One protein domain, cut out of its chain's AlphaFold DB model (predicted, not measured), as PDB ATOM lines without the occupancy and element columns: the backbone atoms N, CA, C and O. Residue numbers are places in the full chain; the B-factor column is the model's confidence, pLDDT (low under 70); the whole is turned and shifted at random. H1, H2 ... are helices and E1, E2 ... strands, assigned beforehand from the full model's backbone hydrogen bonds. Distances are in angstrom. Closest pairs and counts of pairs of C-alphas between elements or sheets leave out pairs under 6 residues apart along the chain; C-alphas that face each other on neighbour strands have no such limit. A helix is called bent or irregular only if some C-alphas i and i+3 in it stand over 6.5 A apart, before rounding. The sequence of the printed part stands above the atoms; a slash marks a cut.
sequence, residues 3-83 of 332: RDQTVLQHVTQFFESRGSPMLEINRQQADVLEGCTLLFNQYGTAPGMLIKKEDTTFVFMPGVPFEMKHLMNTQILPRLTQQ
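Overview. This is residues 3 to 83 of the 332 residues of the protein "CinA-like protein" of Sphingobacterium sp. (strain PM2-P1-29) (UniProt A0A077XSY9). At one end of an elongated model the helices H1 and H2 pack together; at the other, H3 packs on a small antiparallel sheet, E1 - E2 - E3, and residues 77 to 83 stick out. The 81 printed residues, with named elements H1 H2 E1 E2 E3 H3, are mixed in class and only just compact, close to loose: radius of gyration 13.5 A, spans 44 by 25 by 18 A.

Arrangement. H1, residues 5 to 17, touches H2, residues 24 to 30, at a steep tilt of 50 degrees, opposite ways; their closest C-alphas, Leu 8 and Ala 30, are 5.0 A apart. E1, residues 37 to 39, E2, 48 to 53, and E3, 56 to 60, form a meander, each strand the antiparallel neighbour of the one before, in two hairpins. Within hydrogen-bond range are N 37 and O 50, 2.8 A, and N 51 and O 58, 2.9 A. H3, residues 65 to 80, is on this sheet, in two layers; the closest C-alphas of E1 and H3, Leu 39 and Leu 71, are 7.0 A apart. O i to N i+4 pairs are within range throughout H1, in 9 of 12 in H3 and 1 of 3 in H2, which has 3 of 4 O i to N i+3 pairs.

Along the chain. H1, 18.0 A long, begins at C-alpha 5 (202.155, 198.535, 97.677). H3, 20.0 A, has a kink of 39 degrees near residue 72, is only just irregular, C-alphas 74 and 77 being 6.9 A apart, and ends at C-alpha 80 (227.908, 207.873, 102.135).

Size, cuts and confidence. The farthest C-alphas, Gly 19 and Asp 55, are 44.7 A apart. The printed part has no cut and no long link, and no printed residue is under pLDDT 70.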
ATOM      1  N   ARG A   3     200.913 205.767  98.419       95.62
ATOM      2  CA  ARG A   3     200.876 204.489  99.142       95.62
ATOM      3  C   ARG A   3     201.710 203.453  98.396       95.62
ATOM      4  O   ARG A   3     201.385 203.095  97.263       95.62
ATOM      5  N   ASP A   4     202.795 203.000  99.005       97.06
ATOM      6  CA  ASP A   4     203.668 201.980  98.431       97.06
ATOM      7  C   ASP A   4     203.089 200.579  98.666       97.06
ATOM      8  O   ASP A   4     202.856 200.173  99.804       97.06
ATOM      9  N   GLN A   5     202.826 199.837  97.587       96.31
ATOM     10  CA  GLN A   5     202.155 198.535  97.677       96.31
ATOM     11  C   GLN A   5     203.034 197.462  98.322       96.31
ATOM     12  O   GLN A   5     202.524 196.618  99.053       96.31
ATOM     13  N   THR A   6     204.352 197.513  98.108       95.31
ATOM     14  CA  THR A   6     205.288 196.562  98.715       95.31
ATOM     15  C   THR A   6     205.362 196.777 100.223       95.31
ATOM     16  O   THR A   6     205.294 195.815 100.988       95.31
ATOM     17  N   VAL A   7     205.424 198.036 100.670       96.38
ATOM     18  CA  VAL A   7     205.359 198.354 102.104       96.38
ATOM     19  C   VAL A   7     204.000 197.964 102.681       96.38
ATOM     20  O   VAL A   7     203.952 197.305 103.713       96.38
ATOM     21  N   LEU A   8     202.894 198.294 102.008       97.06
ATOM     22  CA  LEU A   8     201.549 197.950 102.480       97.06
ATOM     23  C   LEU A   8     201.375 196.439 102.669       97.06
ATOM     24  O   LEU A   8     200.805 196.009 103.673       97.06
ATOM     25  N   GLN A   9     201.882 195.636 101.732       96.06
ATOM     26  CA  GLN A   9     201.850 194.180 101.830       96.06
ATOM     27  C   GLN A   9     202.663 193.678 103.030       96.06
ATOM     28  O   GLN A   9     202.169 192.846 103.787       96.06
ATOM     29  N   HIS A  10     203.861 194.225 103.253       95.88
ATOM     30  CA  HIS A  10     204.696 193.890 104.410       95.88
ATOM     31  C   HIS A  10     204.021 194.240 105.740       95.88
ATOM     32  O   HIS A  10     203.965 193.408 106.643       95.88
ATOM     33  N   VAL A  11     203.437 195.438 105.851       95.56
ATOM     34  CA  VAL A  11     202.679 195.835 107.048       95.56
ATOM     35  C   VAL A  11     201.482 194.905 107.256       95.56
ATOM     36  O   VAL A  11     201.245 194.452 108.373       95.56
ATOM     37  N   THR A  12     200.767 194.555 106.186       94.75
ATOM     38  CA  THR A  12     199.630 193.622 106.257       94.75
ATOM     39  C   THR A  12     200.069 192.266 106.810       94.75
ATOM     40  O   THR A  12     199.524 191.813 107.815       94.75
ATOM     41  N   GLN A  13     201.123 191.676 106.241       94.19
ATOM     42  CA  GLN A  13     201.681 190.397 106.691       94.19
ATOM     43  C   GLN A  13     202.176 190.453 108.142       94.19
ATOM     44  O   GLN A  13     201.975 189.511 108.910       94.19
ATOM     45  N   PHE A  14     202.786 191.568 108.550       94.00
ATOM     46  CA  PHE A  14     203.241 191.768 109.922       94.00
ATOM     47  C   PHE A  14     202.084 191.685 110.928       94.00
ATOM     48  O   PHE A  14     202.206 190.996 111.942       94.00
ATOM     49  N   PHE A  15     200.951 192.337 110.650       94.62
ATOM     50  CA  PHE A  15     199.778 192.298 111.531       94.62
ATOM     51  C   PHE A  15     199.036 190.955 111.467       94.62
ATOM     52  O   PHE A  15     198.668 190.417 112.516       94.62
ATOM     53  N   GLU A  16     198.902 190.365 110.276       93.25
ATOM     54  CA  GLU A  16     198.302 189.036 110.083       93.25
ATOM     55  C   GLU A  16     199.065 187.948 110.846       93.25
ATOM     56  O   GLU A  16     198.456 187.157 111.566       93.25
ATOM     57  N   SER A  17     200.402 187.953 110.782       93.88
ATOM     58  CA  SER A  17     201.246 186.978 111.493       93.88
ATOM     59  C   SER A  17     201.100 187.033 113.020       93.88
ATOM     60  O   SER A  17     201.377 186.053 113.709       93.88
ATOM     61  N   ARG A  18     200.639 188.169 113.557       92.38
ATOM     62  CA  ARG A  18     200.404 188.398 114.990       92.38
ATOM     63  C   ARG A  18     198.935 188.234 115.385       92.38
ATOM     64  O   ARG A  18     198.581 188.548 116.521       92.38
ATOM     65  N   GLY A  19     198.069 187.814 114.457       92.00
ATOM     66  CA  GLY A  19     196.626 187.675 114.682       92.00
ATOM     67  C   GLY A  19     195.935 188.985 115.075       92.00
ATOM     68  O   GLY A  19     194.888 188.961 115.716       92.00
ATOM     69  N   SER A  20     196.539 190.130 114.746       91.56
ATOM     70  CA  SER A  20     196.056 191.451 115.148       91.56
ATOM     71  C   SER A  20     195.407 192.162 113.958       91.56
ATOM     72  O   SER A  20     195.961 192.126 112.858       91.56
ATOM     73  N   PRO A  21     194.260 192.842 114.137       91.31
ATOM     74  CA  PRO A  21     193.647 193.599 113.053       91.31
ATOM     75  C   PRO A  21     194.534 194.789 112.665       91.31
ATOM     76  O   PRO A  21     194.989 195.543 113.525       91.31
ATOM     77  N   MET A  22     194.751 194.985 111.363       93.88
ATOM     78  CA  MET A  22     195.497 196.137 110.853       93.88
ATOM     79  C   MET A  22     194.597 197.382 110.796       93.88
ATOM     80  O   MET A  22     193.638 197.427 110.018       93.88
ATOM     81  N   LEU A  23     194.927 198.405 111.590       94.94
ATOM     82  CA  LEU A  23     194.210 199.684 111.631       94.94
ATOM     83  C   LEU A  23     194.607 200.584 110.446       94.94
ATOM     84  O   LEU A  23     195.667 200.408 109.844       94.94
ATOM     85  N   GLU A  24     193.805 201.609 110.135       94.12
ATOM     86  CA  GLU A  24     194.150 202.562 109.061       94.12
ATOM     87  C   GLU A  24     195.458 203.309 109.351       94.12
ATOM     88  O   GLU A  24     196.269 203.491 108.451       94.12
ATOM     89  N   ILE A  25     195.731 203.655 110.613       94.00
ATOM     90  CA  ILE A  25     197.011 204.276 110.992       94.00
ATOM     91  C   ILE A  25     198.215 203.363 110.702       94.00
ATOM     92  O   ILE A  25     199.308 203.848 110.431       94.00
ATOM     93  N   ASN A  26     198.026 202.037 110.701       94.31
ATOM     94  CA  ASN A  26     199.070 201.098 110.297       94.31
ATOM     95  C   ASN A  26     199.231 201.081 108.774       94.31
ATOM     96  O   ASN A  26     200.351 201.103 108.278       94.31
ATOM     97  N   ARG A  27     198.123 201.135 108.022       95.06
ATOM     98  CA  ARG A  27     198.157 201.268 106.554       95.06
ATOM     99  C   ARG A  27     198.871 202.547 106.119       95.06
ATOM    100  O   ARG A  27     199.611 202.515 105.141       95.06
ATOM    101  N   GLN A  28     198.715 203.633 106.876       95.81
ATOM    102  CA  GLN A  28     199.417 204.900 106.645       95.81
ATOM    103  C   GLN A  28     200.940 204.798 106.807       95.81
ATOM    104  O   GLN A  28     201.659 205.625 106.259       95.81
ATOM    105  N   GLN A  29     201.471 203.764 107.473       94.50
ATOM    106  CA  GLN A  29     202.922 203.521 107.508       94.50
ATOM    107  C   GLN A  29     203.486 203.151 106.122       94.50
ATOM    108  O   GLN A  29     204.693 203.242 105.915       94.50
ATOM    109  N   ALA A  30     202.623 202.778 105.168       96.12
ATOM    110  CA  ALA A  30     202.973 202.575 103.765       96.12
ATOM    111  C   ALA A  30     202.862 203.846 102.904       96.12
ATOM    112  O   ALA A  30     203.177 203.800 101.712       96.12
ATOM    113  N   ASP A  31     202.419 204.972 103.469       96.38
ATOM    114  CA  ASP A  31     202.352 206.247 102.758       96.38
ATOM    115  C   ASP A  31     203.729 206.921 102.792       96.38
ATOM    116  O   ASP A  31     204.211 207.361 103.834       96.38
ATOM    117  N   VAL A  32     204.379 206.986 101.630       96.25
ATOM    118  CA  VAL A  32     205.750 207.486 101.476       96.25
ATOM    119  C   VAL A  32     205.792 208.778 100.666       96.25
ATOM    120  O   VAL A  32     204.866 209.111  99.913       96.25
ATOM    121  N   LEU A  33     206.875 209.539 100.815       95.62
ATOM    122  CA  LEU A  33     207.102 210.738 100.013       95.62
ATOM    123  C   LEU A  33     207.212 210.380  98.528       95.62
ATOM    124  O   LEU A  33     207.730 209.340  98.128       95.62
ATOM    125  N   GLU A  34     206.693 211.262  97.685       92.44
ATOM    126  CA  GLU A  34     206.772 211.066  96.244       92.44
ATOM    127  C   GLU A  34     208.206 211.325  95.766       92.44
ATOM    128  O   GLU A  34     208.874 212.231  96.265       92.44
ATOM    129  N   GLY A  35     208.711 210.487  94.856       90.06
ATOM    130  CA  GLY A  35     210.094 210.572  94.377       90.06
ATOM    131  C   GLY A  35     211.175 210.188  95.400       90.06
ATOM    132  O   GLY A  35     212.357 210.345  95.103       90.06
ATOM    133  N   CYS A  36     210.820 209.677  96.587       94.88
ATOM    134  CA  CYS A  36     211.826 209.196  97.532       94.88
ATOM    135  C   CYS A  36     212.425 207.854  97.092       94.88
ATOM    136  O   CYS A  36     211.735 206.980  96.561       94.88
ATOM    137  N   THR A  37     213.694 207.644  97.424       95.00
ATOM    138  CA  THR A  37     214.263 206.300  97.506       95.00
ATOM    139  C   THR A  37     213.727 205.636  98.768       95.00
ATOM    140  O   THR A  37     213.955 206.115  99.881       95.00
ATOM    141  N   LEU A  38     212.987 204.546  98.586       96.00
ATOM    142  CA  LEU A  38     212.452 203.758  99.686       96.00
ATOM    143  C   LEU A  38     213.578 202.981 100.375       96.00
ATOM    144  O   LEU A  38     214.332 202.271  99.710       96.00
ATOM    145  N   LEU A  39     213.649 203.073 101.702       96.06
ATOM    146  CA  LEU A  39     214.543 202.265 102.527       96.06
ATOM    147  C   LEU A  39     213.703 201.201 103.230       96.06
ATOM    148  O   LEU A  39     213.143 201.428 104.306       96.06
ATOM    149  N   PHE A  40     213.542 200.052 102.575       95.75
ATOM    150  CA  PHE A  40     212.636 199.011 103.052       95.75
ATOM    151  C   PHE A  40     213.087 198.456 104.410       95.75
ATOM    152  O   PHE A  40     214.222 197.999 104.550       95.75
ATOM    153  N   ASN A  41     212.194 198.491 105.401       94.81
ATOM    154  CA  ASN A  41     212.468 198.066 106.770       94.81
ATOM    155  C   ASN A  41     212.002 196.624 106.993       94.81
ATOM    156  O   ASN A  41     210.824 196.369 107.214       94.81
ATOM    157  N   GLN A  42     212.935 195.676 106.967       91.31
ATOM    158  CA  GLN A  42     212.626 194.262 107.210       91.31
ATOM    159  C   GLN A  42     212.287 193.957 108.680       91.31
ATOM    160  O   GLN A  42     211.688 192.923 108.964       91.31
ATOM    161  N   TYR A  43     212.656 194.843 109.609       90.12
ATOM    162  CA  TYR A  43     212.571 194.620 111.057       90.12
ATOM    163  C   TYR A  43     211.392 195.334 111.730       90.12
ATOM    164  O   TYR A  43     211.165 195.143 112.923       90.12
ATOM    165  N   GLY A  44     210.628 196.119 110.974       92.38
ATOM    166  CA  GLY A  44     209.448 196.825 111.458       92.38
ATOM    167  C   GLY A  44     208.518 197.231 110.325       92.38
ATOM    168  O   GLY A  44     208.698 196.827 109.180       92.38
ATOM    169  N   THR A  45     207.482 198.000 110.653       93.38
ATOM    170  CA  THR A  45     206.409 198.341 109.704       93.38
ATOM    171  C   THR A  45     206.619 199.678 108.999       93.38
ATOM    172  O   THR A  45     206.144 199.855 107.881       93.38
ATOM    173  N   ALA A  46     207.333 200.619 109.621       93.56
ATOM    174  CA  ALA A  46     207.619 201.922 109.028       93.56
ATOM    175  C   ALA A  46     208.925 201.863 108.216       93.56
ATOM    176  O   ALA A  46     209.971 201.549 108.792       93.56
ATOM    177  N   PRO A  47     208.915 202.160 106.906       96.25
ATOM    178  CA  PRO A  47     210.135 202.228 106.116       96.25
ATOM    179  C   PRO A  47     210.926 203.500 106.446       96.25
ATOM    180  O   PRO A  47     210.382 204.487 106.945       96.25
ATOM    181  N   GLY A  48     212.214 203.504 106.110       96.75
ATOM    182  CA  GLY A  48     212.941 204.757 105.946       96.75
ATOM    183  C   GLY A  48     212.681 205.359 104.561       96.75
ATOM    184  O   GLY A  48     212.250 204.676 103.627       96.75
ATOM    185  N   MET A  49     212.965 206.647 104.404       97.06
ATOM    186  CA  MET A  49     212.837 207.355 103.129       97.06
ATOM    187  C   MET A  49     214.037 208.268 102.926       97.06
ATOM    188  O   MET A  49     214.416 209.005 103.832       97.06
ATOM    189  N   LEU A  50     214.601 208.265 101.725       96.31
ATOM    190  CA  LEU A  50     215.664 209.182 101.329       96.31
ATOM    191  C   LEU A  50     215.166 210.064 100.187       96.31
ATOM    192  O   LEU A  50     214.686 209.561  99.171       96.31
ATOM    193  N   ILE A  51     215.291 211.379 100.334       95.06
ATOM    194  CA  ILE A  51     214.957 212.349  99.289       95.06
ATOM    195  C   ILE A  51     216.113 213.330  99.112       95.06
ATOM    196  O   ILE A  51     216.647 213.869 100.081       95.06
ATOM    197  N   LYS A  52     216.509 213.550  97.859       91.69
ATOM    198  CA  LYS A  52     217.514 214.549  97.503       91.69
ATOM    199  C   LYS A  52     216.802 215.794  96.989       91.69
ATOM    200  O   LYS A  52     215.988 215.699  96.073       91.69
ATOM    201  N   LYS A  53     217.106 216.945  97.580       91.44
ATOM    202  CA  LYS A  53     216.640 218.253  97.122       91.44
ATOM    203  C   LYS A  53     217.857 219.162  97.011       91.44
ATOM    204  O   LYS A  53     218.489 219.451  98.023       91.44
ATOM    205  N   GLU A  54     218.170 219.579  95.783       90.06
ATOM    206  CA  GLU A  54     219.404 220.315  95.463       90.06
ATOM    207  C   GLU A  54     220.637 219.537  95.969       90.06
ATOM    208  O   GLU A  54     220.756 218.333  95.709       90.06
ATOM    209  N   ASP A  55     221.512 220.192  96.730       87.06
ATOM    210  CA  ASP A  55     222.709 219.595  97.328       87.06
ATOM    211  C   ASP A  55     222.451 218.964  98.705       87.06
ATOM    212  O   ASP A  55     223.361 218.432  99.338       87.06
ATOM    213  N   THR A  56     221.200 218.971  99.177       90.38
ATOM    214  CA  THR A  56     220.833 218.421 100.487       90.38
ATOM    215  C   THR A  56     220.151 217.064 100.348       90.38
ATOM    216  O   THR A  56     219.162 216.898  99.629       90.38
ATOM    217  N   THR A  57     220.657 216.076 101.086       91.31
ATOM    218  CA  THR A  57     220.008 214.767 101.229       91.31
ATOM    219  C   THR A  57     219.275 214.709 102.563       91.31
ATOM    220  O   THR A  57     219.894 214.819 103.618       91.31
ATOM    221  N   PHE A  58     217.960 214.512 102.518       94.94
ATOM    222  CA  PHE A  58     217.129 214.287 103.696       94.94
ATOM    223  C   PHE A  58     216.878 212.790 103.848       94.94
ATOM    224  O   PHE A  58     216.437 212.126 102.905       94.94
ATOM    225  N   VAL A  59     217.139 212.265 105.043       96.38
ATOM    226  CA  VAL A  59     216.906 210.862 105.383       96.38
ATOM    227  C   VAL A  59     215.943 210.798 106.562       96.38
ATOM    228  O   VAL A  59     216.232 211.306 107.643       96.38
ATOM    229  N   PHE A  60     214.796 210.163 106.348       95.88
ATOM    230  CA  PHE A  60     213.788 209.881 107.360       95.88
ATOM    231  C   PHE A  60     213.936 208.427 107.791       95.88
ATOM    232  O   PHE A  60     213.972 207.532 106.947       95.88
ATOM    233  N   MET A  61     214.029 208.195 109.096       96.06
ATOM    234  CA  MET A  61     214.330 206.883 109.662       96.06
ATOM    235  C   MET A  61     213.283 206.484 110.708       96.06
ATOM    236  O   MET A  61     212.685 207.364 111.331       96.06
ATOM    237  N   PRO A  62     213.086 205.175 110.952       94.69
ATOM    238  CA  PRO A  62     212.273 204.693 112.062       94.69
ATOM    239  C   PRO A  62     212.796 205.211 113.408       94.69
ATOM    240  O   PRO A  62     214.000 205.359 113.600       94.69
ATOM    241  N   GLY A  63     211.896 205.441 114.366       92.94
ATOM    242  CA  GLY A  63     212.283 205.837 115.728       92.94
ATOM    243  C   GLY A  63     212.814 204.679 116.579       92.94
ATOM    244  O   GLY A  63     213.509 204.904 117.567       92.94
ATOM    245  N   VAL A  64     212.500 203.434 116.208       94.19
ATOM    246  CA  VAL A  64     212.911 202.241 116.953       94.19
ATOM    247  C   VAL A  64     214.407 201.978 116.717       94.19
ATOM    248  O   VAL A  64     214.808 201.764 115.569       94.19
ATOM    249  N   PRO A  65     215.260 201.962 117.764       92.62
ATOM    250  CA  PRO A  65     216.712 201.988 117.581       92.62
ATOM    251  C   PRO A  65     217.300 200.838 116.759       92.62
ATOM    252  O   PRO A  65     218.209 201.079 115.969       92.62
ATOM    253  N   PHE A  66     216.823 199.599 116.924       92.75
ATOM    254  CA  PHE A  66     217.377 198.459 116.180       92.75
ATOM    255  C   PHE A  66     216.997 198.504 114.692       92.75
ATOM    256  O   PHE A  66     217.842 198.229 113.844       92.75
ATOM    257  N   GLU A  67     215.771 198.929 114.372       95.81
ATOM    258  CA  GLU A  67     215.303 199.124 112.994       95.81
ATOM    259  C   GLU A  67     216.102 200.236 112.302       95.81
ATOM    260  O   GLU A  67     216.629 200.056 111.204       95.81
ATOM    261  N   MET A  68     216.258 201.374 112.986       95.88
ATOM    262  CA  MET A  68     217.031 202.514 112.497       95.88
ATOM    263  C   MET A  68     218.491 202.140 112.243       95.88
ATOM    264  O   MET A  68     219.008 202.400 111.156       95.88
ATOM    265  N   LYS A  69     219.149 201.497 113.217       94.06
ATOM    266  CA  LYS A  69     220.547 201.057 113.092       94.06
ATOM    267  C   LYS A  69     220.725 200.076 111.938       94.06
ATOM    268  O   LYS A  69     221.707 200.189 111.210       94.06
ATOM    269  N   HIS A  70     219.780 199.154 111.743       94.00
ATOM    270  CA  HIS A  70     219.822 198.237 110.610       94.00
ATOM    271  C   HIS A  70     219.827 199.000 109.280       94.00
ATOM    272  O   HIS A  70     220.754 198.830 108.493       94.00
ATOM    273  N   LEU A  71     218.851 199.888 109.056       95.81
ATOM    274  CA  LEU A  71     218.774 200.690 107.828       95.81
ATOM    275  C   LEU A  71     219.990 201.609 107.641       95.81
ATOM    276  O   LEU A  71     220.475 201.777 106.520       95.81
ATOM    277  N   MET A  72     220.500 202.190 108.729       95.19
ATOM    278  CA  MET A  72     221.695 203.029 108.698       95.19
ATOM    279  C   MET A  72     222.892 202.229 108.173       95.19
ATOM    280  O   MET A  72     223.531 202.642 107.208       95.19
ATOM    281  N   ASN A  73     223.137 201.050 108.746       93.69
ATOM    282  CA  ASN A  73     224.292 200.221 108.417       93.69
ATOM    283  C   ASN A  73     224.199 199.572 107.033       93.69
ATOM    284  O   ASN A  73     225.204 199.493 106.332       93.69
ATOM    285  N   THR A  74     223.016 199.105 106.626       92.88
ATOM    286  CA  THR A  74     222.863 198.350 105.371       92.88
ATOM    287  C   THR A  74     222.545 199.224 104.168       92.88
ATOM    288  O   THR A  74     222.814 198.815 103.040       92.88
ATOM    289  N   GLN A  75     221.982 200.422 104.369       93.50
ATOM    290  CA  GLN A  75     221.518 201.258 103.260       93.50
ATOM    291  C   GLN A  75     222.125 202.661 103.242       93.50
ATOM    292  O   GLN A  75     222.476 203.134 102.161       93.50
ATOM    293  N   ILE A  76     222.270 203.343 104.378       93.00
ATOM    294  CA  ILE A  76     222.739 204.740 104.380       93.00
ATOM    295  C   ILE A  76     224.261 204.837 104.350       93.00
ATOM    296  O   ILE A  76     224.805 205.455 103.437       93.00
ATOM    297  N   LEU A  77     224.957 204.205 105.300       90.94
ATOM    298  CA  LEU A  77     226.417 204.267 105.382       90.94
ATOM    299  C   LEU A  77     227.105 203.825 104.076       90.94
ATOM    300  O   LEU A  77     227.959 204.577 103.613       90.94
ATOM    301  N   PRO A  78     226.691 202.730 103.395       89.94
ATOM    302  CA  PRO A  78     227.294 202.337 102.117       89.94
ATOM    303  C   PRO A  78     227.137 203.373 100.993       89.94
ATOM    304  O   PRO A  78     227.928 203.389 100.056       89.94
ATOM    305  N   ARG A  79     226.107 204.229 101.056       88.44
ATOM    306  CA  ARG A  79     225.906 205.324 100.089       88.44
ATOM    307  C   ARG A  79     226.790 206.525 100.410       88.44
ATOM    308  O   ARG A  79     227.258 207.189  99.494       88.44
ATOM    309  N   LEU A  80     227.021 206.796 101.694       83.44
ATOM    310  CA  LEU A  80     227.908 207.873 102.135       83.44
ATOM    311  C   LEU A  80     229.380 207.540 101.868       83.44
ATOM    312  O   LEU A  80     230.145 208.424 101.508       83.44
ATOM    313  N   THR A  81     229.776 206.270 101.969       76.69
ATOM    314  CA  THR A  81     231.156 205.846 101.679       76.69
ATOM    315  C   THR A  81     231.524 205.913 100.196       76.69
ATOM    316  O   THR A  81     232.707 205.906  99.876       76.69
ATOM    317  N   GLN A  82     230.543 205.980  99.290       74.75
ATOM    318  CA  GLN A  82     230.765 206.164  97.847       74.75
ATOM    319  C   GLN A  82     231.004 207.629  97.453       74.75
ATOM    320  O   GLN A  82     231.327 207.902  96.298       74.75
ATOM    321  N   GLN A  83     230.818 208.573  98.376       73.75
ATOM    322  CA  GLN A  83     231.113 209.982  98.142       73.75
ATOM    323  C   GLN A  83     232.598 210.246  98.412       73.75
ATOM    324  O   GLN A  83     233.174 209.670  99.336       73.75
TER     325      GLN A  83